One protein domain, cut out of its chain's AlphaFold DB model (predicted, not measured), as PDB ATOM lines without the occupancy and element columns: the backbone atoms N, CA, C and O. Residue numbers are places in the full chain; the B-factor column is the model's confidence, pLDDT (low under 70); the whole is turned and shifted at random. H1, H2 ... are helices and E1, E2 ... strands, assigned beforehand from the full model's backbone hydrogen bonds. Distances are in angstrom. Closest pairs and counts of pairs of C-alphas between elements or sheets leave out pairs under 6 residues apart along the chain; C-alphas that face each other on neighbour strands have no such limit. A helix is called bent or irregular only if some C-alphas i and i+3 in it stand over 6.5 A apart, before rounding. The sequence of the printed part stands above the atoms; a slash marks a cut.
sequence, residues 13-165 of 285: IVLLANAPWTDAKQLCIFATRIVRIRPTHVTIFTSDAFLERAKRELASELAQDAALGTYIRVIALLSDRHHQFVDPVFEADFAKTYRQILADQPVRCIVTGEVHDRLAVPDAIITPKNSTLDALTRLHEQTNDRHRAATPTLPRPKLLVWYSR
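What this domain is: This is residues 13 to 165 of the 285 residues of an uncharacterized protein of Pycnoporus cinnabarinus (UniProt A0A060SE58). A strongly twisted sheet of five parallel strands is the middle of three layers, with H1 and H2 over one face and H4 and H5 over the other. Short H3 packs on H1 residues 32 to 36 and H2 residues 58 to 59, while H5 is near the sheet with residues 130 to 140. The printed part has 153 residues in a mixed class, helices and strands, in the order E1 H1 E2 H2 H3 E3 H4 E4 H5 E5; across the sheet the order is E3 E2 E1 E4 E5. It is compact, with a radius of gyration of the C-alphas of 14.8 A and spans of 46 by 34 by 32 A.

How they stand to each other: E1, residues 13 to 17, is an inner strand between E2, residues 40 to 47, with N 15 and O 43 at 2.9 A, and E4, residues 124 to 127, with N 14 and O 124 at 2.9 A. The edge strands are E3, residues 72 to 77, beside E2 with N 75 and O 44 at 2.8 A, and E5, residues 158 to 161, beside E4 with N 125 and O 158 at 2.8 A. H1, residues 21 to 37, lies over E2 and E1 at a height over the sheet of 9.0 A. H2, residues 48 to 61, is on the same face and touches H1 at a steep tilt of 41 degrees, closest at the C-alphas of Cys 28 and Leu 58, 6.1 A. H3, residues 66 to 71, only grazes the sheet. On the opposite face H4, residues 88 to 102, touches H5, residues 130 to 150, at a shallow tilt of 29 degrees, closest at the C-alphas of Ala 95 and Leu 139, 6.8 A. E1, H1, E2, then E2, H2 H3, E3, and E4, H5, E5 are strand-helix-strand units, parallel neighbour strands with helices between; E3, H4, E4 is a split one, with E2 and E1 between its strands; each crossover is right-handed. Every O i to N i+4 pair is within hydrogen-bond range in H1 and H4; H2 has 8 of 10, H5 14 of 17, and H3 0 of 2 but 3 of 3 O i to N i+3 pairs.

Where its parts are: E1 begins at C-alpha 13, (-62.027, 9.904, -75.618). H1 is 24.5 A long, E2 22.6 A, H2 20.6 A and H4 20.7 A. H2 is irregular, with C-alphas 49 and 52 7.6 A apart. H5, 30.2 A, has a kink of 29 degrees near residue 143. E5 ends at C-alpha 161, (-50.998, 10.290, -68.756).

The domain as a whole: The C-alphas farthest apart, of Gln 64 and Ala 149, are 46.2 A apart. The printed part has no cut. The link from H4 to E4 is long, 21 residues. The pLDDT is under 70 at residues 81 to 85, 130 to 131, 144 and 146 to 152.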
ATOM      1  N   ILE A  13     -63.372  10.045 -76.186       97.62
ATOM      2  CA  ILE A  13     -62.027   9.904 -75.618       97.62
ATOM      3  C   ILE A  13     -61.041   9.560 -76.731       97.62
ATOM      4  O   ILE A  13     -61.316   8.713 -77.581       97.62
ATOM      5  N   VAL A  14     -59.871  10.189 -76.704       97.50
ATOM      6  CA  VAL A  14     -58.755   9.869 -77.597       97.50
ATOM      7  C   VAL A  14     -57.659   9.149 -76.818       97.50
ATOM      8  O   VAL A  14     -57.252   9.614 -75.756       97.50
ATOM      9  N   LEU A  15     -57.162   8.035 -77.357       97.38
ATOM     10  CA  LEU A  15     -56.032   7.276 -76.817       97.38
ATOM     11  C   LEU A  15     -54.865   7.316 -77.810       97.38
ATOM     12  O   LEU A  15     -55.056   7.014 -78.987       97.38
ATOM     13  N   LEU A  16     -53.662   7.661 -77.348       95.38
ATOM     14  CA  LEU A  16     -52.447   7.663 -78.171       95.38
ATOM     15  C   LEU A  16     -51.646   6.383 -77.930       95.38
ATOM     16  O   LEU A  16     -50.851   6.293 -77.008       95.38
ATOM     17  N   ALA A  17     -51.851   5.372 -78.761       93.00
ATOM     18  CA  ALA A  17     -51.180   4.079 -78.689       93.00
ATOM     19  C   ALA A  17     -49.869   4.047 -79.512       93.00
ATOM     20  O   ALA A  17     -49.608   3.095 -80.239       93.00
ATOM     21  N   ASN A  18     -49.029   5.085 -79.398       87.75
ATOM     22  CA  ASN A  18     -47.734   5.227 -80.099       87.75
ATOM     23  C   ASN A  18     -46.515   4.789 -79.262       87.75
ATOM     24  O   ASN A  18     -45.370   5.193 -79.499       87.75
ATOM     25  N   ALA A  19     -46.765   4.018 -78.212       81.25
ATOM     26  CA  ALA A  19     -45.755   3.450 -77.332       81.25
ATOM     27  C   ALA A  19     -45.479   1.985 -77.700       81.25
ATOM     28  O   ALA A  19     -46.146   1.450 -78.589       81.25
ATOM     29  N   PRO A  20     -44.499   1.320 -77.057       84.12
ATOM     30  CA  PRO A  20     -44.309  -0.110 -77.236       84.12
ATOM     31  C   PRO A  20     -45.628  -0.870 -77.097       84.12
ATOM     32  O   PRO A  20     -46.523  -0.466 -76.350       84.12
ATOM     33  N   TRP A  21     -45.739  -1.994 -77.803       88.00
ATOM     34  CA  TRP A  21     -46.999  -2.727 -77.899       88.00
ATOM     35  C   TRP A  21     -47.640  -3.052 -76.539       88.00
ATOM     36  O   TRP A  21     -48.861  -3.090 -76.438       88.00
ATOM     37  N   THR A  22     -46.850  -3.276 -75.488       85.56
ATOM     38  CA  THR A  22     -47.365  -3.520 -74.132       85.56
ATOM     39  C   THR A  22     -48.289  -2.403 -73.650       85.56
ATOM     40  O   THR A  22     -49.362  -2.686 -73.119       85.56
ATOM     41  N   ASP A  23     -47.914  -1.152 -73.908       87.19
ATOM     42  CA  ASP A  23     -48.663   0.031 -73.493       87.19
ATOM     43  C   ASP A  23     -49.888   0.218 -74.410       87.19
ATOM     44  O   ASP A  23     -51.009   0.424 -73.940       87.19
ATOM     45  N   ALA A  24     -49.707   0.044 -75.727       91.31
ATOM     46  CA  ALA A  24     -50.790   0.094 -76.716       91.31
ATOM     47  C   ALA A  24     -51.883  -0.959 -76.450       91.31
ATOM     48  O   ALA A  24     -53.076  -0.652 -76.512       91.31
ATOM     49  N   LYS A  25     -51.488  -2.189 -76.101       93.94
ATOM     50  CA  LYS A  25     -52.395  -3.288 -75.744       93.94
ATOM     51  C   LYS A  25     -53.279  -2.907 -74.561       93.94
ATOM     52  O   LYS A  25     -54.491  -3.085 -74.609       93.94
ATOM     53  N   GLN A  26     -52.686  -2.350 -73.508       94.44
ATOM     54  CA  GLN A  26     -53.431  -1.935 -72.320       94.44
ATOM     55  C   GLN A  26     -54.411  -0.802 -72.619       94.44
ATOM     56  O   GLN A  26     -55.520  -0.823 -72.094       94.44
ATOM     57  N   LEU A  27     -54.051   0.140 -73.497       96.31
ATOM     58  CA  LEU A  27     -54.984   1.165 -73.969       96.31
ATOM     59  C   LEU A  27     -56.142   0.567 -74.782       96.31
ATOM     60  O   LEU A  27     -57.277   1.010 -74.624       96.31
ATOM     61  N   CYS A  28     -55.893  -0.467 -75.594       97.50
ATOM     62  CA  CYS A  28     -56.961  -1.197 -76.288       97.50
ATOM     63  C   CYS A  28     -57.919  -1.860 -75.286       97.50
ATOM     64  O   CYS A  28     -59.129  -1.671 -75.383       97.50
ATOM     65  N   ILE A  29     -57.391  -2.565 -74.281       97.31
ATOM     66  CA  ILE A  29     -58.201  -3.176 -73.214       97.31
ATOM     67  C   ILE A  29     -58.971  -2.096 -72.444       97.31
ATOM     68  O   ILE A  29     -60.165  -2.230 -72.199       97.31
ATOM     69  N   PHE A  30     -58.324  -0.986 -72.090       97.50
ATOM     70  CA  PHE A  30     -58.980   0.135 -71.423       97.50
ATOM     71  C   PHE A  30     -60.159   0.679 -72.246       97.50
ATOM     72  O   PHE A  30     -61.240   0.890 -71.693       97.50
ATOM     73  N   ALA A  31     -59.995   0.829 -73.565       98.25
ATOM     74  CA  ALA A  31     -61.071   1.252 -74.457       98.25
ATOM     75  C   ALA A  31     -62.287   0.313 -74.378       98.25
ATOM     76  O   ALA A  31     -63.412   0.794 -74.228       98.25
ATOM     77  N   THR A  32     -62.076  -1.010 -74.403       98.25
ATOM     78  CA  THR A  32     -63.185  -1.980 -74.312       98.25
ATOM     79  C   THR A  32     -63.906  -1.910 -72.967       98.25
ATOM     80  O   THR A  32     -65.131  -2.029 -72.908       98.25
ATOM     81  N   ARG A  33     -63.182  -1.653 -71.871       97.88
ATOM     82  CA  ARG A  33     -63.786  -1.468 -70.540       97.88
ATOM     83  C   ARG A  33     -64.624  -0.196 -70.468       97.88
ATOM     84  O   ARG A  33     -65.721  -0.232 -69.917       97.88
ATOM     85  N   ILE A  34     -64.156   0.903 -71.058       97.50
ATOM     86  CA  ILE A  34     -64.904   2.164 -71.086       97.50
ATOM     87  C   ILE A  34     -66.237   2.006 -71.823       97.50
ATOM     88  O   ILE A  34     -67.267   2.405 -71.276       97.50
ATOM     89  N   VAL A  35     -66.237   1.396 -73.013       97.56
ATOM     90  CA  VAL A  35     -67.471   1.247 -73.808       97.56
ATOM     91  C   VAL A  35     -68.480   0.287 -73.177       97.56
ATOM     92  O   VAL A  35     -69.680   0.470 -73.354       97.56
ATOM     93  N   ARG A  36     -68.010  -0.694 -72.391       97.06
ATOM     94  CA  ARG A  36     -68.867  -1.592 -71.597       97.06
ATOM     95  C   ARG A  36     -69.566  -0.881 -70.445       97.06
ATOM     96  O   ARG A  36     -70.709  -1.195 -70.139       97.06
ATOM     97  N   ILE A  37     -68.883   0.062 -69.798       97.25
ATOM     98  CA  ILE A  37     -69.457   0.828 -68.683       97.25
ATOM     99  C   ILE A  37     -70.480   1.837 -69.203       97.25
ATOM    100  O   ILE A  37     -71.527   2.043 -68.590       97.25
ATOM    101  N   ARG A  38     -70.166   2.508 -70.316       95.12
ATOM    102  CA  ARG A  38     -71.040   3.517 -70.915       95.12
ATOM    103  C   ARG A  38     -70.763   3.681 -72.412       95.12
ATOM    104  O   ARG A  38     -69.597   3.690 -72.800       95.12
ATOM    105  N   PRO A  39     -71.785   3.964 -73.237       93.00
ATOM    106  CA  PRO A  39     -71.595   4.330 -74.640       93.00
ATOM    107  C   PRO A  39     -70.718   5.588 -74.758       93.00
ATOM    108  O   PRO A  39     -71.165   6.704 -74.504       93.00
ATOM    109  N   THR A  40     -69.437   5.408 -75.065       97.06
ATOM    110  CA  THR A  40     -68.432   6.472 -75.205       97.06
ATOM    111  C   THR A  40     -67.672   6.196 -76.480       97.06
ATOM    112  O   THR A  40     -67.133   5.105 -76.628       97.06
ATOM    113  N   HIS A  41     -67.594   7.162 -77.389       98.00
ATOM    114  CA  HIS A  41     -66.739   6.989 -78.551       98.00
ATOM    115  C   HIS A  41     -65.275   7.027 -78.123       98.00
ATOM    116  O   HIS A  41     -64.857   7.913 -77.376       98.00
ATOM    117  N   VAL A  42     -64.488   6.076 -78.612       98.38
ATOM    118  CA  VAL A  42     -63.051   6.009 -78.369       98.38
ATOM    119  C   VAL A  42     -62.326   6.001 -79.707       98.38
ATOM    120  O   VAL A  42     -62.534   5.112 -80.531       98.38
ATOM    121  N   THR A  43     -61.461   6.989 -79.924       98.56
ATOM    122  CA  THR A  43     -60.536   7.003 -81.062       98.56
ATOM    123  C   THR A  43     -59.149   6.613 -80.574       98.56
ATOM    124  O   THR A  43     -58.549   7.330 -79.775       98.56
ATOM    125  N   ILE A  44     -58.630   5.491 -81.062       98.38
ATOM    126  CA  ILE A  44     -57.267   5.038 -80.788       98.38
ATOM    127  C   ILE A  44     -56.388   5.440 -81.968       98.38
ATOM    128  O   ILE A  44     -56.556   4.912 -83.065       98.38
ATOM    129  N   PHE A  45     -55.450   6.358 -81.750       97.75
ATOM    130  CA  PHE A  45     -54.403   6.658 -82.724       97.75
ATOM    131  C   PHE A  45     -53.196   5.770 -82.476       97.75
ATOM    132  O   PHE A  45     -52.735   5.656 -81.345       97.75
ATOM    133  N   THR A  46     -52.680   5.148 -83.526       95.88
ATOM    134  CA  THR A  46     -51.580   4.182 -83.446       95.88
ATOM    135  C   THR A  46     -50.645   4.336 -84.641       95.88
ATOM    136  O   THR A  46     -51.011   4.972 -85.624       95.88
ATOM    137  N   SER A  47     -49.443   3.767 -84.583       94.31
ATOM    138  CA  SER A  47     -48.626   3.595 -85.788       94.31
ATOM    139  C   SER A  47     -49.210   2.503 -86.689       94.31
ATOM    140  O   SER A  47     -49.972   1.633 -86.245       94.31
ATOM    141  N   ASP A  48     -48.818   2.536 -87.955       93.56
ATOM    142  CA  ASP A  48     -49.079   1.494 -88.946       93.56
ATOM    143  C   ASP A  48     -48.668   0.089 -88.472       93.56
ATOM    144  O   ASP A  48     -49.457  -0.852 -88.586       93.56
ATOM    145  N   ALA A  49     -47.502  -0.042 -87.829       90.44
ATOM    146  CA  ALA A  49     -46.993  -1.309 -87.301       90.44
ATOM    147  C   ALA A  49     -47.910  -1.970 -86.258       90.44
ATOM    148  O   ALA A  49     -47.878  -3.191 -86.076       90.44
ATOM    149  N   PHE A  50     -48.734  -1.189 -85.557       92.75
ATOM    150  CA  PHE A  50     -49.620  -1.698 -84.511       92.75
ATOM    151  C   PHE A  50     -51.093  -1.730 -84.909       92.75
ATOM    152  O   PHE A  50     -51.881  -2.305 -84.160       92.75
ATOM    153  N   LEU A  51     -51.477  -1.212 -86.081       96.25
ATOM    154  CA  LEU A  51     -52.880  -1.129 -86.500       96.25
ATOM    155  C   LEU A  51     -53.596  -2.483 -86.440       96.25
ATOM    156  O   LEU A  51     -54.596  -2.645 -85.741       96.25
ATOM    157  N   GLU A  52     -53.063  -3.477 -87.147       96.94
ATOM    158  CA  GLU A  52     -53.692  -4.797 -87.231       96.94
ATOM    159  C   GLU A  52     -53.620  -5.552 -85.900       96.94
ATOM    160  O   GLU A  52     -54.499  -6.348 -85.568       96.94
ATOM    161  N   ARG A  53     -52.596  -5.271 -85.089       96.44
ATOM    162  CA  ARG A  53     -52.467  -5.858 -83.756       96.44
ATOM    163  C   ARG A  53     -53.497  -5.270 -82.787       96.44
ATOM    164  O   ARG A  53     -54.132  -6.034 -82.068       96.44
ATOM    165  N   ALA A  54     -53.719  -3.956 -82.827       97.38
ATOM    166  CA  ALA A  54     -54.744  -3.255 -82.057       97.38
ATOM    167  C   ALA A  54     -56.154  -3.729 -82.428       97.38
ATOM    168  O   ALA A  54     -56.937  -4.066 -81.542       97.38
ATOM    169  N   LYS A  55     -56.463  -3.852 -83.725       98.19
ATOM    170  CA  LYS A  55     -57.751  -4.398 -84.186       98.19
ATOM    171  C   LYS A  55     -57.999  -5.817 -83.674       98.19
ATOM    172  O   LYS A  55     -59.086  -6.095 -83.177       98.19
ATOM    173  N   ARG A  56     -56.998  -6.705 -83.755       98.06
ATOM    174  CA  ARG A  56     -57.107  -8.076 -83.224       98.06
ATOM    175  C   ARG A  56     -57.322  -8.103 -81.715       98.06
ATOM    176  O   ARG A  56     -58.157  -8.871 -81.249       98.06
ATOM    177  N   GLU A  57     -56.603  -7.267 -80.970       98.38
ATOM    178  CA  GLU A  57     -56.775  -7.157 -79.518       98.38
ATOM    179  C   GLU A  57     -58.203  -6.725 -79.164       98.38
ATOM    180  O   GLU A  57     -58.864  -7.380 -78.364       98.38
ATOM    181  N   LEU A  58     -58.717  -5.674 -79.814       98.44
ATOM    182  CA  LEU A  58     -60.089  -5.204 -79.610       98.44
ATOM    183  C   LEU A  58     -61.123  -6.271 -79.979       98.44
ATOM    184  O   LEU A  58     -62.074  -6.474 -79.230       98.44
ATOM    185  N   ALA A  59     -60.938  -6.967 -81.104       98.12
ATOM    186  CA  ALA A  59     -61.836  -8.036 -81.535       98.12
ATOM    187  C   ALA A  59     -61.859  -9.199 -80.532       98.12
ATOM    188  O   ALA A  59     -62.929  -9.711 -80.214       98.12
ATOM    189  N   SER A  60     -60.695  -9.575 -79.993       97.94
ATOM    190  CA  SER A  60     -60.586 -10.587 -78.938       97.94
ATOM    191  C   SER A  60     -61.290 -10.139 -77.656       97.94
ATOM    192  O   SER A  60     -62.112 -10.870 -77.110       97.94
ATOM    193  N   GLU A  61     -61.012  -8.919 -77.189       98.19
ATOM    194  CA  GLU A  61     -61.621  -8.369 -75.976       98.19
ATOM    195  C   GLU A  61     -63.136  -8.171 -76.104       98.19
ATOM    196  O   GLU A  61     -63.829  -8.223 -75.090       98.19
ATOM    197  N   LEU A  62     -63.663  -7.951 -77.314       97.88
ATOM    198  CA  LEU A  62     -65.087  -7.734 -77.604       97.88
ATOM    199  C   LEU A  62     -65.786  -8.958 -78.208       97.88
ATOM    200  O   LEU A  62     -66.902  -8.824 -78.701       97.88
ATOM    201  N   ALA A  63     -65.187 -10.151 -78.156       97.69
ATOM    202  CA  ALA A  63     -65.749 -11.347 -78.792       97.69
ATOM    203  C   ALA A  63     -67.198 -11.659 -78.355       97.69
ATOM    204  O   ALA A  63     -67.991 -12.155 -79.150       97.69
ATOM    205  N   GLN A  64     -67.554 -11.335 -77.107       97.38
ATOM    206  CA  GLN A  64     -68.907 -11.509 -76.558       97.38
ATOM    207  C   GLN A  64     -69.813 -10.274 -76.728       97.38
ATOM    208  O   GLN A  64     -71.021 -10.384 -76.561       97.38
ATOM    209  N   ASP A  65     -69.247  -9.122 -77.099       96.31
ATOM    210  CA  ASP A  65     -69.913  -7.815 -77.125       96.31
ATOM    211  C   ASP A  65     -69.632  -7.061 -78.442       96.31
ATOM    212  O   ASP A  65     -69.362  -5.857 -78.443       96.31
ATOM    213  N   ALA A  66     -69.661  -7.756 -79.584       96.88
ATOM    214  CA  ALA A  66     -69.187  -7.219 -80.866       96.88
ATOM    215  C   ALA A  66     -69.854  -5.887 -81.278       96.88
ATOM    216  O   ALA A  66     -69.210  -5.031 -81.882       96.88
ATOM    217  N   ALA A  67     -71.119  -5.670 -80.896       97.31
ATOM    218  CA  ALA A  67     -71.843  -4.424 -81.155       97.31
ATOM    219  C   ALA A  67     -71.182  -3.191 -80.508       97.31
ATOM    220  O   ALA A  67     -71.239  -2.094 -81.071       97.31
ATOM    221  N   LEU A  68     -70.496  -3.363 -79.368       97.12
ATOM    222  CA  LEU A  68     -69.750  -2.285 -78.709       97.12
ATOM    223  C   LEU A  68     -68.539  -1.825 -79.530       97.12
ATOM    224  O   LEU A  68     -68.064  -0.707 -79.334       97.12
ATOM    225  N   GLY A  69     -68.075  -2.642 -80.482       97.00
ATOM    226  CA  GLY A  69     -67.002  -2.284 -81.407       97.00
ATOM    227  C   GLY A  69     -67.318  -1.037 -82.233       97.00
ATOM    228  O   GLY A  69     -66.407  -0.294 -82.566       97.00
ATOM    229  N   THR A  70     -68.598  -0.730 -82.476       96.94
ATOM    230  CA  THR A  70     -69.021   0.485 -83.204       96.94
ATOM    231  C   THR A  70     -68.663   1.793 -82.486       96.94
ATOM    232  O   THR A  70     -68.579   2.846 -83.118       96.94
ATOM    233  N   TYR A  71     -68.403   1.745 -81.175       97.81
ATOM    234  CA  TYR A  71     -67.944   2.900 -80.405       97.81
ATOM    235  C   TYR A  71     -66.429   3.096 -80.455       97.81
ATOM    236  O   TYR A  71     -65.955   4.161 -80.064       97.81
ATOM    237  N   ILE A  72     -65.664   2.112 -80.928       98.38
ATOM    238  CA  ILE A  72     -64.202   2.163 -80.946       98.38
ATOM    239  C   ILE A  72     -63.718   2.191 -82.389       98.38
ATOM    240  O   ILE A  72     -64.017   1.300 -83.178       98.38
ATOM    241  N   ARG A  73     -62.895   3.181 -82.727       98.06
ATOM    242  CA  ARG A  73     -62.172   3.209 -84.002       98.06
ATOM    243  C   ARG A  73     -60.672   3.264 -83.769       98.06
ATOM    244  O   ARG A  73     -60.211   3.916 -82.831       98.06
ATOM    245  N   VAL A  74     -59.922   2.599 -84.641       98.44
ATOM    246  CA  VAL A  74     -58.456   2.576 -84.621       98.44
ATOM    247  C   VAL A  74     -57.947   3.216 -85.901       98.44
ATOM    248  O   VAL A  74     -58.264   2.748 -86.991       98.44
ATOM    249  N   ILE A  75     -57.161   4.277 -85.759       98.44
ATOM    250  CA  ILE A  75     -56.654   5.078 -86.868       98.44
ATOM    251  C   ILE A  75     -55.134   5.029 -86.831       98.44
ATOM    252  O   ILE A  75     -54.514   5.467 -85.858       98.44
ATOM    253  N   ALA A  76     -54.533   4.500 -87.894       97.56
ATOM    254  CA  ALA A  76     -53.094   4.587 -88.066       97.56
ATOM    255  C   ALA A  76     -52.702   5.986 -88.552       97.56
ATOM    256  O   ALA A  76     -53.325   6.508 -89.483       97.56
ATOM    257  N   LEU A  77     -51.669   6.547 -87.931       96.69
ATOM    258  CA  LEU A  77     -50.996   7.786 -88.318       96.69
ATOM    259  C   LEU A  77     -49.586   7.482 -88.819       96.69
ATOM    260  O   LEU A  77     -49.044   6.403 -88.552       96.69
ATOM    261  N   LEU A  78     -49.003   8.434 -89.547       95.19
ATOM    262  CA  LEU A  78     -47.630   8.321 -90.019       95.19
ATOM    263  C   LEU A  78     -46.674   8.228 -88.825       95.19
ATOM    264  O   LEU A  78     -46.780   8.994 -87.876       95.19
ATOM    265  N   SER A  79     -45.745   7.284 -88.882       91.69
ATOM    266  CA  SER A  79     -44.737   7.023 -87.856       91.69
ATOM    267  C   SER A  79     -43.448   6.657 -88.577       91.69
ATOM    268  O   SER A  79     -43.489   5.926 -89.565       91.69
ATOM    269  N   ASP A  80     -42.314   7.189 -88.131       84.88
ATOM    270  CA  ASP A  80     -41.012   6.905 -88.743       84.88
ATOM    271  C   ASP A  80     -40.163   5.931 -87.918       84.88
ATOM    272  O   ASP A  80     -39.122   5.472 -88.394       84.88
ATOM    273  N   ARG A  81     -40.569   5.603 -86.681       69.81
ATOM    274  CA  ARG A  81     -39.742   4.808 -85.761       69.81
ATOM    275  C   ARG A  81     -40.566   3.894 -84.855       69.81
ATOM    276  O   ARG A  81     -41.142   4.316 -83.859       69.81
ATOM    277  N   HIS A  82     -40.489   2.587 -85.101       57.50
ATOM    278  CA  HIS A  82     -41.135   1.569 -84.254       57.50
ATOM    279  C   HIS A  82     -40.392   1.264 -82.935       57.50
ATOM    280  O   HIS A  82     -40.914   0.527 -82.096       57.50
ATOM    281  N   HIS A  83     -39.185   1.810 -82.731       50.81
ATOM    282  CA  HIS A  83     -38.276   1.398 -81.646       50.81
ATOM    283  C   HIS A  83     -37.751   2.530 -80.757       50.81
ATOM    284  O   HIS A  83     -36.926   2.276 -79.883       50.81
ATOM    285  N   GLN A  84     -38.200   3.772 -80.949       57.22
ATOM    286  CA  GLN A  84     -37.674   4.903 -80.186       57.22
ATOM    287  C   GLN A  84     -38.640   5.425 -79.125       57.22
ATOM    288  O   GLN A  84     -39.865   5.322 -79.221       57.22
ATOM    289  N   PHE A  85     -38.058   5.998 -78.070       62.06
ATOM    290  CA  PHE A  85     -38.810   6.604 -76.975       62.06
ATOM    291  C   PHE A  85     -39.646   7.801 -77.447       62.06
ATOM    292  O   PHE A  85     -40.742   8.008 -76.926       62.06
ATOM    293  N   VAL A  86     -39.193   8.518 -78.480       72.44
ATOM    294  CA  VAL A  86     -39.881   9.665 -79.089       72.44
ATOM    295  C   VAL A  86     -40.114   9.387 -80.574       72.44
ATOM    296  O   VAL A  86     -39.229   8.859 -81.241       72.44
ATOM    297  N   ASP A  87     -41.301   9.741 -81.067       85.00
ATOM    298  CA  ASP A  87     -41.689   9.632 -82.477       85.00
ATOM    299  C   ASP A  87     -42.236  10.997 -82.936       85.00
ATOM    300  O   ASP A  87     -43.433  11.274 -82.789       85.00
ATOM    301  N   PRO A  88     -41.358  11.902 -83.404       85.56
ATOM    302  CA  PRO A  88     -41.758  13.254 -83.778       85.56
ATOM    303  C   PRO A  88     -42.647  13.272 -85.027       85.56
ATOM    304  O   PRO A  88     -43.446  14.196 -85.183       85.56
ATOM    305  N   VAL A  89     -42.543  12.264 -85.900       90.88
ATOM    306  CA  VAL A  89     -43.380  12.153 -87.100       90.88
ATOM    307  C   VAL A  89     -44.813  11.812 -86.710       90.88
ATOM    308  O   VAL A  89     -45.736  12.500 -87.150       90.88
ATOM    309  N   PHE A  90     -44.996  10.853 -85.802       91.94
ATOM    310  CA  PHE A  90     -46.300  10.551 -85.222       91.94
ATOM    311  C   PHE A  90     -46.880  11.744 -84.472       91.94
ATOM    312  O   PHE A  90     -48.058  12.055 -84.632       91.94
ATOM    313  N   GLU A  91     -46.080  12.439 -83.660       90.69
ATOM    314  CA  GLU A  91     -46.556  13.619 -82.931       90.69
ATOM    315  C   GLU A  91     -46.991  14.746 -83.881       90.69
ATOM    316  O   GLU A  91     -48.020  15.387 -83.647       90.69
ATOM    317  N   ALA A  92     -46.261  14.963 -84.980       91.31
ATOM    318  CA  ALA A  92     -46.614  15.949 -85.997       91.31
ATOM    319  C   ALA A  92     -47.889  15.569 -86.768       91.31
ATOM    320  O   ALA A  92     -48.762  16.424 -86.965       91.31
ATOM    321  N   ASP A  93     -48.022  14.304 -87.175       94.81
ATOM    322  CA  ASP A  93     -49.210  13.825 -87.886       94.81
ATOM    323  C   ASP A  93     -50.434  13.818 -86.962       94.81
ATOM    324  O   ASP A  93     -51.489  14.340 -87.323       94.81
ATOM    325  N   PHE A  94     -50.271  13.396 -85.704       94.56
ATOM    326  CA  PHE A  94     -51.312  13.532 -84.688       94.56
ATOM    327  C   PHE A  94     -51.719  14.992 -84.496       94.56
ATOM    328  O   PHE A  94     -52.911  15.293 -84.463       94.56
ATOM    329  N   ALA A  95     -50.767  15.925 -84.407       92.88
ATOM    330  CA  ALA A  95     -51.086  17.339 -84.254       92.88
ATOM    331  C   ALA A  95     -51.908  17.879 -85.433       92.88
ATOM    332  O   ALA A  95     -52.826  18.682 -85.248       92.88
ATOM    333  N   LYS A  96     -51.608  17.429 -86.656       94.19
ATOM    334  CA  LYS A  96     -52.396  17.736 -87.853       94.19
ATOM    335  C   LYS A  96     -53.803  17.140 -87.763       94.19
ATOM    336  O   LYS A  96     -54.770  17.885 -87.917       94.19
ATOM    337  N   THR A  97     -53.932  15.851 -87.458       94.94
ATOM    338  CA  THR A  97     -55.228  15.171 -87.310       94.94
ATOM    339  C   THR A  97     -56.067  15.772 -86.185       94.94
ATOM    340  O   THR A  97     -57.272  15.951 -86.324       94.94
ATOM    341  N   TYR A  98     -55.447  16.171 -85.079       93.12
ATOM    342  CA  TYR A  98     -56.146  16.806 -83.969       93.12
ATOM    343  C   TYR A  98     -56.734  18.166 -84.360       93.12
ATOM    344  O   TYR A  98     -57.875  18.457 -84.011       93.12
ATOM    345  N   ARG A  99     -56.019  18.970 -85.159       90.75
ATOM    346  CA  ARG A  99     -56.587  20.207 -85.727       90.75
ATOM    347  C   ARG A  99     -57.787  19.926 -86.635       90.75
ATOM    348  O   ARG A  99     -58.732  20.705 -86.612       90.75
ATOM    349  N   GLN A 100     -57.787  18.817 -87.381       93.12
ATOM    350  CA  GLN A 100     -58.956  18.399 -88.169       93.12
ATOM    351  C   GLN A 100     -60.150  18.081 -87.261       93.12
ATOM    352  O   GLN A 100     -61.248  18.561 -87.518       93.12
ATOM    353  N   ILE A 101     -59.929  17.361 -86.157       92.19
ATOM    354  CA  ILE A 101     -60.980  17.074 -85.166       92.19
ATOM    355  C   ILE A 101     -61.543  18.370 -84.568       92.19
ATOM    356  O   ILE A 101     -62.755  18.512 -84.441       92.19
ATOM    357  N   LEU A 102     -60.682  19.330 -84.215       88.44
ATOM    358  CA  LEU A 102     -61.120  20.632 -83.695       88.44
ATOM    359  C   LEU A 102     -61.903  21.457 -84.725       88.44
ATOM    360  O   LEU A 102     -62.775  22.235 -84.347       88.44
ATOM    361  N   ALA A 103     -61.612  21.269 -86.011       89.06
ATOM    362  CA  ALA A 103     -62.329  21.879 -87.124       89.06
ATOM    363  C   ALA A 103     -63.575  21.081 -87.566       89.06
ATOM    364  O   ALA A 103     -64.119  21.369 -88.631       89.06
ATOM    365  N   ASP A 104     -64.008  20.080 -86.786       90.31
ATOM    366  CA  ASP A 104     -65.140  19.189 -87.095       90.31
ATOM    367  C   ASP A 104     -65.011  18.498 -88.471       90.31
ATOM    368  O   ASP A 104     -65.983  18.262 -89.194       90.31
ATOM    369  N   GLN A 105     -63.774  18.184 -88.864       94.56
ATOM    370  CA  GLN A 105     -63.460  17.511 -90.120       94.56
ATOM    371  C   GLN A 105     -63.311  15.994 -89.928       94.56
ATOM    372  O   GLN A 105     -62.888  15.534 -88.862       94.56
ATOM    373  N   PRO A 106     -63.633  15.194 -90.963       96.94
ATOM    374  CA  PRO A 106     -63.375  13.762 -90.943       96.94
ATOM    375  C   PRO A 106     -61.869  13.473 -90.890       96.94
ATOM    376  O   PRO A 106     -61.042  14.257 -91.362       96.94
ATOM    377  N   VAL A 107     -61.517  12.316 -90.336       97.31
ATOM    378  CA  VAL A 107     -60.126  11.884 -90.142       97.31
ATOM    379  C   VAL A 107     -59.848  10.634 -90.967       97.31
ATOM    380  O   VAL A 107     -60.685   9.738 -91.042       97.31
ATOM    381  N   ARG A 108     -58.677  10.564 -91.603       98.06
ATOM    382  CA  ARG A 108     -58.305   9.452 -92.488       98.06
ATOM    383  C   ARG A 108     -57.248   8.567 -91.834       98.06
ATOM    384  O   ARG A 108     -56.261   9.080 -91.320       98.06
ATOM    385  N   CYS A 109     -57.433   7.254 -91.908       98.31
ATOM    386  CA  CYS A 109     -56.400   6.281 -91.567       98.31
ATOM    387  C   CYS A 109     -55.370   6.195 -92.698       98.31
ATOM    388  O   CYS A 109     -55.736   5.928 -93.844       98.31
ATOM    389  N   ILE A 110     -54.085   6.401 -92.394       97.50
ATOM    390  CA  ILE A 110     -53.040   6.431 -93.431       97.50
ATOM    391  C   ILE A 110     -52.797   5.063 -94.080       97.50
ATOM    392  O   ILE A 110     -52.428   5.002 -95.247       97.50
ATOM    393  N   VAL A 111     -53.040   3.973 -93.346       96.88
ATOM    394  CA  VAL A 111     -52.791   2.603 -93.823       96.88
ATOM    395  C   VAL A 111     -53.951   2.084 -94.662       96.88
ATOM    396  O   VAL A 111     -53.736   1.547 -95.742       96.88
ATOM    397  N   THR A 112     -55.189   2.217 -94.176       97.88
ATOM    398  CA  THR A 112     -56.364   1.669 -94.878       97.88
ATOM    399  C   THR A 112     -56.949   2.640 -95.896       97.88
ATOM    400  O   THR A 112     -57.767   2.241 -96.718       97.88
ATOM    401  N   GLY A 113     -56.596   3.926 -95.816       97.94
ATOM    402  CA  GLY A 113     -57.229   4.989 -96.591       97.94
ATOM    403  C   GLY A 113     -58.666   5.303 -96.159       97.94
ATOM    404  O   GLY A 113     -59.252   6.241 -96.702       97.94
ATOM    405  N   GLU A 114     -59.219   4.567 -95.190       97.88
ATOM    406  CA  GLU A 114     -60.574   4.741 -94.671       97.88
ATOM    407  C   GLU A 114     -60.746   6.141 -94.076       97.88
ATOM    408  O   GLU A 114     -59.883   6.640 -93.348       97.88
ATOM    409  N   VAL A 115     -61.865   6.781 -94.412       98.00
ATOM    410  CA  VAL A 115     -62.250   8.087 -93.880       98.00
ATOM    411  C   VAL A 115     -63.297   7.851 -92.806       98.00
ATOM    412  O   VAL A 115     -64.385   7.366 -93.098       98.00
ATOM    413  N   HIS A 116     -62.967   8.198 -91.570       97.06
ATOM    414  CA  HIS A 116     -63.895   8.114 -90.459       97.06
ATOM    415  C   HIS A 116     -64.603   9.451 -90.265       97.06
ATOM    416  O   HIS A 116     -63.968  10.513 -90.258       97.06
ATOM    417  N   ASP A 117     -65.911   9.375 -90.034       96.25
ATOM    418  CA  ASP A 117     -66.753  10.540 -89.799       96.25
ATOM    419  C   ASP A 117     -66.263  11.392 -88.627       96.25
ATOM    420  O   ASP A 117     -65.577  10.939 -87.700       96.25
ATOM    421  N   ARG A 118     -66.632  12.669 -88.666       93.56
ATOM    422  CA  ARG A 118     -66.345  13.603 -87.580       93.56
ATOM    423  C   ARG A 118     -66.998  13.133 -86.277       93.56
ATOM    424  O   ARG A 118     -68.133  12.660 -86.260       93.56
ATOM    425  N   LEU A 119     -66.261  13.277 -85.183       93.94
ATOM    426  CA  LEU A 119     -66.766  13.091 -83.826       93.94
ATOM    427  C   LEU A 119     -66.645  14.416 -83.089       93.94
ATOM    428  O   LEU A 119     -65.814  15.252 -83.437       93.94
ATOM    429  N   ALA A 120     -67.432  14.573 -82.026       91.88
ATOM    430  CA  ALA A 120     -67.310  15.725 -81.147       91.88
ATOM    431  C   ALA A 120     -65.864  15.914 -80.659       91.88
ATOM    432  O   ALA A 120     -65.118  14.945 -80.510       91.88
ATOM    433  N   VAL A 121     -65.490  17.156 -80.342       91.38
ATOM    434  CA  VAL A 121     -64.202  17.445 -79.693       91.38
ATOM    435  C   VAL A 121     -64.021  16.527 -78.470       91.38
ATOM    436  O   VAL A 121     -64.973  16.398 -77.693       91.38
ATOM    437  N   PRO A 122     -62.850  15.879 -78.303       94.56
ATOM    438  CA  PRO A 122     -62.628  14.940 -77.213       94.56
ATOM    439  C   PRO A 122     -62.809  15.596 -75.843       94.56
ATOM    440  O   PRO A 122     -62.358  16.717 -75.618       94.56
ATOM    441  N   ASP A 123     -63.394  14.859 -74.906       94.56
ATOM    442  CA  ASP A 123     -63.461  15.234 -73.492       94.56
ATOM    443  C   ASP A 123     -62.121  14.971 -72.784       94.56
ATOM    444  O   ASP A 123     -61.768  15.645 -71.812       94.56
ATOM    445  N   ALA A 124     -61.366  13.981 -73.271       95.00
ATOM    446  CA  ALA A 124     -60.052  13.625 -72.755       95.00
ATOM    447  C   ALA A 124     -59.135  13.052 -73.844       95.00
ATOM    448  O   ALA A 124     -59.591  12.378 -74.771       95.00
ATOM    449  N   ILE A 125     -57.836  13.293 -73.682       95.12
ATOM    450  CA  ILE A 125     -56.752  12.692 -74.458       95.12
ATOM    451  C   ILE A 125     -55.830  11.981 -73.472       95.12
ATOM    452  O   ILE A 125     -55.352  12.594 -72.518       95.12
ATOM    453  N   ILE A 126     -55.598  10.692 -73.700       95.00
ATOM    454  CA  ILE A 126     -54.785   9.834 -72.842       95.00
ATOM    455  C   ILE A 126     -53.556   9.380 -73.630       95.00
ATOM    456  O   ILE A 126     -53.694   8.800 -74.707       95.00
ATOM    457  N   THR A 127     -52.359   9.618 -73.089       91.38
ATOM    458  CA  THR A 127     -51.091   9.209 -73.710       91.38
ATOM    459  C   THR A 127     -50.201   8.428 -72.740       91.38
ATOM    460  O   THR A 127     -50.094   8.816 -71.581       91.38
ATOM    461  N   PRO A 128     -49.538   7.341 -73.169       83.38
ATOM    462  CA  PRO A 128     -48.630   6.554 -72.339       83.38
ATOM    463  C   PRO A 128     -47.271   7.234 -72.107       83.38
ATOM    464  O   PRO A 128     -46.459   6.740 -71.329       83.38
ATOM    465  N   LYS A 129     -46.985   8.343 -72.806       74.81
ATOM    466  CA  LYS A 129     -45.676   9.007 -72.803       74.81
ATOM    467  C   LYS A 129     -45.769  10.448 -72.306       74.81
ATOM    468  O   LYS A 129     -46.536  11.250 -72.835       74.81
ATOM    469  N   ASN A 130     -44.880  10.807 -71.378       66.00
ATOM    470  CA  ASN A 130     -44.736  12.184 -70.891       66.00
ATOM    471  C   ASN A 130     -44.277  13.155 -71.994       66.00
ATOM    472  O   ASN A 130     -44.751  14.282 -72.036       66.00
ATOM    473  N   SER A 131     -43.412  12.730 -72.926       66.00
ATOM    474  CA  SER A 131     -42.935  13.603 -74.018       66.00
ATOM    475  C   SER A 131     -44.073  14.098 -74.909       66.00
ATOM    476  O   SER A 131     -44.113  15.263 -75.305       66.00
ATOM    477  N   THR A 132     -45.042  13.221 -75.161       70.56
ATOM    478  CA  THR A 132     -46.224  13.553 -75.945       70.56
ATOM    479  C   THR A 132     -47.134  14.510 -75.178       70.56
ATOM    480  O   THR A 132     -47.793  15.329 -75.806       70.56
ATOM    481  N   LEU A 133     -47.138  14.499 -73.839       74.81
ATOM    482  CA  LEU A 133     -47.914  15.457 -73.045       74.81
ATOM    483  C   LEU A 133     -47.446  16.902 -73.259       74.81
ATOM    484  O   LEU A 133     -48.287  17.787 -73.397       74.81
ATOM    485  N   ASP A 134     -46.138  17.149 -73.345       77.25
ATOM    486  CA  ASP A 134     -45.612  18.491 -73.617       77.25
ATOM    487  C   ASP A 134     -46.013  18.970 -75.017       77.25
ATOM    488  O   ASP A 134     -46.443  20.112 -75.201       77.25
ATOM    489  N   ALA A 135     -45.908  18.088 -76.016       78.38
ATOM    490  CA  ALA A 135     -46.338  18.378 -77.382       78.38
ATOM    491  C   ALA A 135     -47.849  18.649 -77.451       78.38
ATOM    492  O   ALA A 135     -48.272  19.621 -78.078       78.38
ATOM    493  N   LEU A 136     -48.650  17.839 -76.753       80.50
ATOM    494  CA  LEU A 136     -50.090  18.030 -76.617       80.50
ATOM    495  C   LEU A 136     -50.414  19.344 -75.922       80.50
ATOM    496  O   LEU A 136     -51.292  20.051 -76.391       80.50
ATOM    497  N   THR A 137     -49.708  19.696 -74.849       83.31
ATOM    498  CA  THR A 137     -49.933  20.939 -74.101       83.31
ATOM    499  C   THR A 137     -49.676  22.149 -74.990       83.31
ATOM    500  O   THR A 137     -50.561  22.991 -75.121       83.31
ATOM    501  N   ARG A 138     -48.544  22.174 -75.706       85.00
ATOM    502  CA  ARG A 138     -48.236  23.238 -76.677       85.00
ATOM    503  C   ARG A 138     -49.269  23.319 -77.794       85.00
ATOM    504  O   ARG A 138     -49.750  24.401 -78.113       85.00
ATOM    505  N   LEU A 139     -49.614  22.179 -78.394       81.75
ATOM    506  CA  LEU A 139     -50.625  22.114 -79.450       81.75
ATOM    507  C   LEU A 139     -51.953  22.679 -78.955       81.75
ATOM    508  O   LEU A 139     -52.624  23.427 -79.656       81.75
ATOM    509  N   HIS A 140     -52.305  22.314 -77.736       78.31
ATOM    510  CA  HIS A 140     -53.551  22.661 -77.111       78.31
ATOM    511  C   HIS A 140     -53.620  24.140 -76.702       78.31
ATOM    512  O   HIS A 140     -54.664  24.768 -76.856       78.31
ATOM    513  N   GLU A 141     -52.521  24.730 -76.238       84.31
ATOM    514  CA  GLU A 141     -52.395  26.181 -76.035       84.31
ATOM    515  C   GLU A 141     -52.567  26.931 -77.363       84.31
ATOM    516  O   GLU A 141     -53.428  27.802 -77.478       84.31
ATOM    517  N   GLN A 142     -51.853  26.503 -78.410       79.31
ATOM    518  CA  GLN A 142     -51.922  27.113 -79.742       79.31
ATOM    519  C   GLN A 142     -53.322  27.051 -80.366       79.31
ATOM    520  O   GLN A 142     -53.745  27.985 -81.053       79.31
ATOM    521  N   THR A 143     -54.037  25.938 -80.186       73.12
ATOM    522  CA  THR A 143     -55.381  25.781 -80.748       73.12
ATOM    523  C   THR A 143     -56.426  26.522 -79.929       73.12
ATOM    524  O   THR A 143     -57.349  27.083 -80.515       73.12
ATOM    525  N   ASN A 144     -56.276  26.583 -78.605       69.31
ATOM    526  CA  ASN A 144     -57.219  27.290 -77.745       69.31
ATOM    527  C   ASN A 144     -57.220  28.796 -77.979       69.31
ATOM    528  O   ASN A 144     -58.302  29.370 -77.988       69.31
ATOM    529  N   ASP A 145     -56.072  29.433 -78.207       70.06
ATOM    530  CA  ASP A 145     -56.037  30.884 -78.430       70.06
ATOM    531  C   ASP A 145     -56.811  31.281 -79.695       70.06
ATOM    532  O   ASP A 145     -57.588  32.237 -79.693       70.06
ATOM    533  N   ARG A 146     -56.685  30.484 -80.763       64.56
ATOM    534  CA  ARG A 146     -57.415  30.709 -82.021       64.56
ATOM    535  C   ARG A 146     -58.889  30.323 -81.925       64.56
ATOM    536  O   ARG A 146     -59.742  31.055 -82.421       64.56
ATOM    537  N   HIS A 147     -59.204  29.197 -81.283       64.25
ATOM    538  CA  HIS A 147     -60.588  28.732 -81.169       64.25
ATOM    539  C   HIS A 147     -61.399  29.504 -80.128       64.25
ATOM    540  O   HIS A 147     -62.591  29.690 -80.345       64.25
ATOM    541  N   ARG A 148     -60.804  30.012 -79.040       64.12
ATOM    542  CA  ARG A 148     -61.530  30.831 -78.050       64.12
ATOM    543  C   ARG A 148     -62.063  32.122 -78.642       64.12
ATOM    544  O   ARG A 148     -63.165  32.520 -78.280       64.12
ATOM    545  N   ALA A 149     -61.308  32.752 -79.540       66.44
ATOM    546  CA  ALA A 149     -61.761  33.961 -80.218       66.44
ATOM    547  C   ALA A 149     -63.017  33.700 -81.072       66.44
ATOM    548  O   ALA A 149     -63.882  34.563 -81.169       66.44
ATOM    549  N   ALA A 150     -63.136  32.502 -81.654       67.88
ATOM    550  CA  ALA A 150     -64.240  32.136 -82.538       67.88
ATOM    551  C   ALA A 150     -65.398  31.413 -81.827       67.88
ATOM    552  O   ALA A 150     -66.540  31.474 -82.277       67.88
ATOM    553  N   THR A 151     -65.132  30.658 -80.759       67.31
ATOM    554  CA  THR A 151     -66.125  29.798 -80.092       67.31
ATOM    555  C   THR A 151     -65.767  29.616 -78.607       67.31
ATOM    556  O   THR A 151     -65.212  28.589 -78.210       67.31
ATOM    557  N   PRO A 152     -66.095  30.601 -77.747       67.56
ATOM    558  CA  PRO A 152     -65.694  30.630 -76.333       67.56
ATOM    559  C   PRO A 152     -66.198  29.449 -75.489       67.56
ATOM    560  O   PRO A 152     -65.721  29.229 -74.378       67.56
ATOM    561  N   THR A 153     -67.187  28.710 -75.993       73.06
ATOM    562  CA  THR A 153     -67.920  27.665 -75.271       73.06
ATOM    563  C   THR A 153     -67.387  26.253 -75.503       73.06
ATOM    564  O   THR A 153     -67.888  25.316 -74.876       73.06
ATOM    565  N   LEU A 154     -66.392  26.060 -76.378       71.25
ATOM    566  CA  LEU A 154     -65.834  24.730 -76.613       71.25
ATOM    567  C   LEU A 154     -65.059  24.242 -75.374       71.25
ATOM    568  O   LEU A 154     -64.133  24.918 -74.919       71.25
ATOM    569  N   PRO A 155     -65.418  23.075 -74.806       77.00
ATOM    570  CA  PRO A 155     -64.750  22.553 -73.626       77.00
ATOM    571  C   PRO A 155     -63.320  22.114 -73.947       77.00
ATOM    572  O   PRO A 155     -63.039  21.514 -74.985       77.00
ATOM    573  N   ARG A 156     -62.420  22.396 -73.003       82.56
ATOM    574  CA  ARG A 156     -61.007  22.028 -73.045       82.56
ATOM    575  C   ARG A 156     -60.854  20.520 -72.767       82.56
ATOM    576  O   ARG A 156     -61.204  20.116 -71.654       82.56
ATOM    577  N   PRO A 157     -60.329  19.683 -73.688       90.62
ATOM    578  CA  PRO A 157     -60.014  18.294 -73.363       90.62
ATOM    579  C   PRO A 157     -59.072  18.195 -72.171       90.62
ATOM    580  O   PRO A 157     -58.092  18.935 -72.064       90.62
ATOM    581  N   LYS A 158     -59.342  17.224 -71.303       92.44
ATOM    582  CA  LYS A 158     -58.425  16.844 -70.230       92.44
ATOM    583  C   LYS A 158     -57.241  16.092 -70.829       92.44
ATOM    584  O   LYS A 158     -57.441  15.120 -71.554       92.44
ATOM    585  N   LEU A 159     -56.025  16.519 -70.513       91.38
ATOM    586  CA  LEU A 159     -54.811  15.806 -70.900       91.38
ATOM    587  C   LEU A 159     -54.400  14.890 -69.750       91.38
ATOM    588  O   LEU A 159     -54.213  15.355 -68.627       91.38
ATOM    589  N   LEU A 160     -54.318  13.592 -70.020       92.19
ATOM    590  CA  LEU A 160     -54.050  12.562 -69.024       92.19
ATOM    591  C   LEU A 160     -52.882  11.687 -69.478       92.19
ATOM    592  O   LEU A 160     -52.739  11.379 -70.664       92.19
ATOM    593  N   VAL A 161     -52.077  11.248 -68.515       88.50
ATOM    594  CA  VAL A 161     -50.998  10.290 -68.756       88.50
ATOM    595  C   VAL A 161     -51.468   8.904 -68.342       88.50
ATOM    596  O   VAL A 161     -51.954   8.707 -67.230       88.50
ATOM    597  N   TRP A 162     -51.326   7.943 -69.250       89.31
ATOM    598  CA  TRP A 162     -51.468   6.532 -68.942       89.31
ATOM    599  C   TRP A 162     -50.142   6.004 -68.430       89.31
ATOM    600  O   TRP A 162     -49.123   6.088 -69.110       89.31
ATOM    601  N   TYR A 163     -50.159   5.429 -67.238       83.00
ATOM    602  CA  TYR A 163     -48.971   4.820 -66.683       83.00
ATOM    603  C   TYR A 163     -49.315   3.464 -66.095       83.00
ATOM    604  O   TYR A 163     -50.005   3.363 -65.086       83.00
ATOM    605  N   SER A 164     -48.858   2.416 -66.764       75.19
ATOM    606  CA  SER A 164     -49.189   1.034 -66.431       75.19
ATOM    607  C   SER A 164     -48.058   0.264 -65.770       75.19
ATOM    608  O   SER A 164     -48.224  -0.911 -65.442       75.19
ATOM    609  N   ARG A 165     -46.893   0.894 -65.612       73.06
ATOM    610  CA  ARG A 165     -45.743   0.255 -64.979       73.06
ATOM    611  C   ARG A 165     -45.854   0.410 -63.471       73.06
ATOM    612  O   ARG A 165     -46.549   1.293 -62.967       73.06
TER     613      ARG A 165